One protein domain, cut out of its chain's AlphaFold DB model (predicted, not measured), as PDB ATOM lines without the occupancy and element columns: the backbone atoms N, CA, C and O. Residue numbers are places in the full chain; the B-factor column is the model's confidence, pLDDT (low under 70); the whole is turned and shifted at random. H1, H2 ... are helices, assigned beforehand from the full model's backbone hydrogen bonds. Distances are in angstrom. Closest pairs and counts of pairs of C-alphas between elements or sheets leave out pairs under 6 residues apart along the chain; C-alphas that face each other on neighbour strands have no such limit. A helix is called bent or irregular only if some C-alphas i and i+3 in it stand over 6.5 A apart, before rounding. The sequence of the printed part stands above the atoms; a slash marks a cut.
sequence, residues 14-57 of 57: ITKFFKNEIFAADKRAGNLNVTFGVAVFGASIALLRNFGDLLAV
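This is residues 14 to 57 of the 57 residues of an uncharacterized protein of Basidiobolus meristosporus CBS 931.73 (UniProt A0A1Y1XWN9). One long helix, H2, makes the length of a rod, with the shorter H1 set at a corner near its first residues and the very short H3 following at its other end. Residues 36 to 57, which include most of H2 and H3, stick out free of the rest. The printed part has 44 residues with three named helices in the order H1, H2, H3 and no named strand, and its class is all helix. The whole is extended, with a radius of gyration of the C-alphas of 15.0 A and spans of 46 by 19 by 11 A.

H2, residues 28 to 49, touches H1, residues 14 to 22, with its residues 28 to 35 alone. Their closest C-alphas are those of Asn 31 and Ile 22, 5.4 A apart. The two helices run opposite ways at a steep tilt of 57 degrees. H3, residues 51 to 55, and H2 meet only through their link, and are near each other with 5 pairs of C-alphas within 10 A. H1 and H3 are apart. Every O i to N i+4 pair is within hydrogen-bond range in H1 and H3; in H2 it is 17 of 18.

H2 measures 30.7 A from C-alpha 28 at (236.305, 177.452, 198.902) to C-alpha 49 at (212.920, 188.183, 182.195). H1 begins at C-alpha 14, (238.966, 189.255, 187.499), and measures 10.5 A; it is neither bent nor irregular, but only just: C-alphas 19 and 22 are 6.0 A apart. H3 measures 5.9 A and ends at C-alpha 55, (204.765, 180.536, 180.799).

The two C-alphas farthest apart, those of Asp 26 and Val 57, are 46.0 A apart. The printed part has no cut, and both links are tight. The mean pLDDT of the printed part is 75.6; residues 20 to 30 and 52 to 57 are under 70.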
ATOM      1  N   ILE A  14     240.041 190.246 187.424       72.94
ATOM      2  CA  ILE A  14     238.966 189.255 187.499       72.94
ATOM      3  C   ILE A  14     239.532 187.829 187.473       72.94
ATOM      4  O   ILE A  14     239.196 187.011 188.319       72.94
ATOM      5  N   THR A  15     240.449 187.515 186.557       71.94
ATOM      6  CA  THR A  15     241.074 186.186 186.476       71.94
ATOM      7  C   THR A  15     241.896 185.866 187.728       71.94
ATOM      8  O   THR A  15     241.866 184.729 188.198       71.94
ATOM      9  N   LYS A  16     242.589 186.859 188.305       72.25
ATOM     10  CA  LYS A  16     243.298 186.701 189.586       72.25
ATOM     11  C   LYS A  16     242.327 186.464 190.748       72.25
ATOM     12  O   LYS A  16     242.575 185.555 191.529       72.25
ATOM     13  N   PHE A  17     241.207 187.183 190.801       75.25
ATOM     14  CA  PHE A  17     240.149 186.999 191.802       75.25
ATOM     15  C   PHE A  17     239.513 185.605 191.732       75.25
ATOM     16  O   PHE A  17     239.422 184.904 192.734       75.25
ATOM     17  N   PHE A  18     239.145 185.119 190.544       73.25
ATOM     18  CA  PHE A  18     238.618 183.754 190.436       73.25
ATOM     19  C   PHE A  18     239.648 182.714 190.899       73.25
ATOM     20  O   PHE A  18     239.308 181.778 191.619       73.25
ATOM     21  N   LYS A  19     240.926 182.891 190.550       71.06
ATOM     22  CA  LYS A  19     241.981 181.936 190.908       71.06
ATOM     23  C   LYS A  19     242.353 181.964 192.400       71.06
ATOM     24  O   LYS A  19     242.536 180.896 192.979       71.06
ATOM     25  N   ASN A  20     242.445 183.148 193.008       66.50
ATOM     26  CA  ASN A  20     242.893 183.333 194.394       66.50
ATOM     27  C   ASN A  20     241.760 183.391 195.418       66.50
ATOM     28  O   ASN A  20     241.969 182.980 196.553       66.50
ATOM     29  N   GLU A  21     240.577 183.881 195.059       66.12
ATOM     30  CA  GLU A  21     239.425 183.868 195.954       66.12
ATOM     31  C   GLU A  21     238.562 182.632 195.687       66.12
ATOM     32  O   GLU A  21     238.388 181.808 196.581       66.12
ATOM     33  N   ILE A  22     238.025 182.452 194.480       66.31
ATOM     34  CA  ILE A  22     236.991 181.424 194.241       66.31
ATOM     35  C   ILE A  22     237.575 180.000 194.304       66.31
ATOM     36  O   ILE A  22     236.988 179.113 194.926       66.31
ATOM     37  N   PHE A  23     238.748 179.774 193.703       67.38
ATOM     38  CA  PHE A  23     239.363 178.441 193.616       67.38
ATOM     39  C   PHE A  23     240.368 178.109 194.732       67.38
ATOM     40  O   PHE A  23     240.799 176.948 194.822       67.38
ATOM     41  N   ALA A  24     240.732 179.059 195.599       68.00
ATOM     42  CA  ALA A  24     241.698 178.818 196.673       68.00
ATOM     43  C   ALA A  24     241.130 177.894 197.753       68.00
ATOM     44  O   ALA A  24     240.090 178.190 198.338       68.00
ATOM     45  N   ALA A  25     241.839 176.789 198.016       60.88
ATOM     46  CA  ALA A  25     241.418 175.669 198.863       60.88
ATOM     47  C   ALA A  25     240.884 176.089 200.246       60.88
ATOM     48  O   ALA A  25     239.831 175.603 200.652       60.88
ATOM     49  N   ASP A  26     241.536 177.049 200.904       61.66
ATOM     50  CA  ASP A  26     241.158 177.569 202.228       61.66
ATOM     51  C   ASP A  26     239.868 178.398 202.256       61.66
ATOM     52  O   ASP A  26     239.205 178.501 203.286       61.66
ATOM     53  N   LYS A  27     239.494 179.021 201.134       62.16
ATOM     54  CA  LYS A  27     238.341 179.936 201.051       62.16
ATOM     55  C   LYS A  27     237.163 179.331 200.290       62.16
ATOM     56  O   LYS A  27     236.108 179.962 200.216       62.16
ATOM     57  N   ARG A  28     237.306 178.104 199.764       64.19
ATOM     58  CA  ARG A  28     236.305 177.452 198.902       64.19
ATOM     59  C   ARG A  28     234.925 177.407 199.534       64.19
ATOM     60  O   ARG A  28     233.972 177.748 198.857       64.19
ATOM     61  N   ALA A  29     234.805 177.035 200.808       66.50
ATOM     62  CA  ALA A  29     233.493 176.880 201.443       66.50
ATOM     63  C   ALA A  29     232.702 178.203 201.498       66.50
ATOM     64  O   ALA A  29     231.534 178.241 201.121       66.50
ATOM     65  N   GLY A  30     233.346 179.307 201.895       65.50
ATOM     66  CA  GLY A  30     232.712 180.630 201.907       65.50
ATOM     67  C   GLY A  30     232.489 181.192 200.500       65.50
ATOM     68  O   GLY A  30     231.430 181.742 200.204       65.50
ATOM     69  N   ASN A  31     233.454 181.000 199.602       70.69
ATOM     70  CA  ASN A  31     233.417 181.602 198.271       70.69
ATOM     71  C   ASN A  31     232.530 180.830 197.284       70.69
ATOM     72  O   ASN A  31     231.954 181.446 196.383       70.69
ATOM     73  N   LEU A  32     232.326 179.520 197.478       75.81
ATOM     74  CA  LEU A  32     231.287 178.770 196.768       75.81
ATOM     75  C   LEU A  32     229.902 179.310 197.105       75.81
ATOM     76  O   LEU A  32     229.110 179.483 196.188       75.81
ATOM     77  N   ASN A  33     229.620 179.631 198.371       77.69
ATOM     78  CA  ASN A  33     228.322 180.193 198.756       77.69
ATOM     79  C   ASN A  33     228.068 181.544 198.077       77.69
ATOM     80  O   ASN A  33     226.971 181.779 197.577       77.69
ATOM     81  N   VAL A  34     229.086 182.405 197.991       82.12
ATOM     82  CA  VAL A  34     228.985 183.682 197.261       82.12
ATOM     83  C   VAL A  34     228.767 183.442 195.765       82.12
ATOM     84  O   VAL A  34     227.872 184.039 195.173       82.12
ATOM     85  N   THR A  35     229.528 182.527 195.159       83.12
ATOM     86  CA  THR A  35     229.378 182.163 193.738       83.12
ATOM     87  C   THR A  35     227.984 181.616 193.451       83.12
ATOM     88  O   THR A  35     227.346 182.015 192.480       83.12
ATOM     89  N   PHE A  36     227.495 180.730 194.317       85.31
ATOM     90  CA  PHE A  36     226.176 180.129 194.217       85.31
ATOM     91  C   PHE A  36     225.080 181.183 194.384       85.31
ATOM     92  O   PHE A  36     224.149 181.214 193.590       85.31
ATOM     93  N   GLY A  37     225.224 182.108 195.336       86.31
ATOM     94  CA  GLY A  37     224.305 183.234 195.511       86.31
ATOM     95  C   GLY A  37     224.232 184.132 194.274       86.31
ATOM     96  O   GLY A  37     223.138 184.435 193.802       86.31
ATOM     97  N   VAL A  38     225.380 184.496 193.693       89.88
ATOM     98  CA  VAL A  38     225.437 185.283 192.447       89.88
ATOM     99  C   VAL A  38     224.818 184.513 191.277       89.88
ATOM    100  O   VAL A  38     224.070 185.095 190.490       89.88
ATOM    101  N   ALA A  39     225.078 183.208 191.177       90.00
ATOM    102  CA  ALA A  39     224.517 182.355 190.134       90.00
ATOM    103  C   ALA A  39     222.993 182.226 190.256       90.00
ATOM    104  O   ALA A  39     222.289 182.440 189.272       90.00
ATOM    105  N   VAL A  40     222.472 181.941 191.454       94.75
ATOM    106  CA  VAL A  40     221.027 181.846 191.719       94.75
ATOM    107  C   VAL A  40     220.346 183.187 191.467       94.75
ATOM    108  O   VAL A  40     219.288 183.221 190.840       94.75
ATOM    109  N   PHE A  41     220.953 184.300 191.883       92.19
ATOM    110  CA  PHE A  41     220.425 185.639 191.625       92.19
ATOM    111  C   PHE A  41     220.346 185.944 190.122       92.19
ATOM    112  O   PHE A  41     219.291 186.338 189.622       92.19
ATOM    113  N   GLY A  42     221.431 185.698 189.383       94.00
ATOM    114  CA  GLY A  42     221.459 185.877 187.930       94.00
ATOM    115  C   GLY A  42     220.462 184.970 187.206       94.00
ATOM    116  O   GLY A  42     219.730 185.438 186.332       94.00
ATOM    117  N   ALA A  43     220.377 183.701 187.611       90.75
ATOM    118  CA  ALA A  43     219.424 182.737 187.069       90.75
ATOM    119  C   ALA A  43     217.975 183.164 187.336       90.75
ATOM    120  O   ALA A  43     217.153 183.118 186.428       90.75
ATOM    121  N   SER A  44     217.681 183.652 188.543       90.75
ATOM    122  CA  SER A  44     216.357 184.164 188.911       90.75
ATOM    123  C   SER A  44     215.970 185.351 188.034       90.75
ATOM    124  O   SER A  44     214.880 185.361 187.476       90.75
ATOM    125  N   ILE A  45     216.872 186.316 187.824       90.69
ATOM    126  CA  ILE A  45     216.609 187.456 186.930       90.69
ATOM    127  C   ILE A  45     216.376 186.995 185.490       90.69
ATOM    128  O   ILE A  45     215.451 187.478 184.840       90.69
ATOM    129  N   ALA A  46     217.205 186.086 184.974       88.19
ATOM    130  CA  ALA A  46     217.038 185.554 183.624       88.19
ATOM    131  C   ALA A  46     215.697 184.823 183.475       88.19
ATOM    132  O   ALA A  46     215.006 185.007 182.476       88.19
ATOM    133  N   LEU A  47     215.301 184.056 184.487       87.19
ATOM    134  CA  LEU A  47     214.023 183.363 184.542       87.19
ATOM    135  C   LEU A  47     212.857 184.354 184.601       87.19
ATOM    136  O   LEU A  47     211.952 184.227 183.794       87.19
ATOM    137  N   LEU A  48     212.917 185.390 185.445       87.94
ATOM    138  CA  LEU A  48     211.918 186.469 185.508       87.94
ATOM    139  C   LEU A  48     211.800 187.253 184.191       87.94
ATOM    140  O   LEU A  48     210.703 187.631 183.795       87.94
ATOM    141  N   ARG A  49     212.916 187.489 183.493       85.88
ATOM    142  CA  ARG A  49     212.920 188.183 182.195       85.88
ATOM    143  C   ARG A  49     212.295 187.356 181.081       85.88
ATOM    144  O   ARG A  49     211.588 187.911 180.253       85.88
ATOM    145  N   ASN A  50     212.551 186.053 181.077       82.75
ATOM    146  CA  ASN A  50     211.981 185.128 180.101       82.75
ATOM    147  C   ASN A  50     210.682 184.486 180.609       82.75
ATOM    148  O   ASN A  50     210.161 183.588 179.966       82.75
ATOM    149  N   PHE A  51     210.151 184.910 181.761       74.38
ATOM    150  CA  PHE A  51     209.025 184.237 182.414       74.38
ATOM    151  C   PHE A  51     207.748 184.328 181.584       74.38
ATOM    152  O   PHE A  51     206.962 183.392 181.584       74.38
ATOM    153  N   GLY A  52     207.576 185.429 180.842       66.81
ATOM    154  CA  GLY A  52     206.502 185.569 179.861       66.81
ATOM    155  C   GLY A  52     206.600 184.525 178.746       66.81
ATOM    156  O   GLY A  52     205.625 183.830 178.500       66.81
ATOM    157  N   ASP A  53     207.780 184.348 178.146       67.62
ATOM    158  CA  ASP A  53     208.016 183.335 177.103       67.62
ATOM    159  C   ASP A  53     207.981 181.895 177.647       67.62
ATOM    160  O   ASP A  53     207.558 180.980 176.948       67.62
ATOM    161  N   LEU A  54     208.410 181.674 178.895       63.62
ATOM    162  CA  LEU A  54     208.433 180.353 179.538       63.62
ATOM    163  C   LEU A  54     207.046 179.896 180.027       63.62
ATOM    164  O   LEU A  54     206.819 178.691 180.124       63.62
ATOM    165  N   LEU A  55     206.140 180.826 180.364       63.56
ATOM    166  CA  LEU A  55     204.765 180.536 180.799       63.56
ATOM    167  C   LEU A  55     203.725 180.631 179.678       63.56
ATOM    168  O   LEU A  55     202.607 180.169 179.880       63.56
ATOM    169  N   ALA A  56     204.059 181.207 178.521       57.81
ATOM    170  CA  ALA A  56     203.171 181.294 177.357       57.81
ATOM    171  C   ALA A  56     203.035 179.967 176.577       57.81
ATOM    172  O   ALA A  56     202.825 179.982 175.363       57.81
ATOM    173  N   VAL A  57     203.166 178.832 177.272       53.69
ATOM    174  CA  VAL A  57     202.839 177.502 176.740       53.69
ATOM    175  C   VAL A  57     201.330 177.270 176.744       53.69
ATOM    176  O   VAL A  57     200.665 177.690 177.718       53.69
TER     177      VAL A  57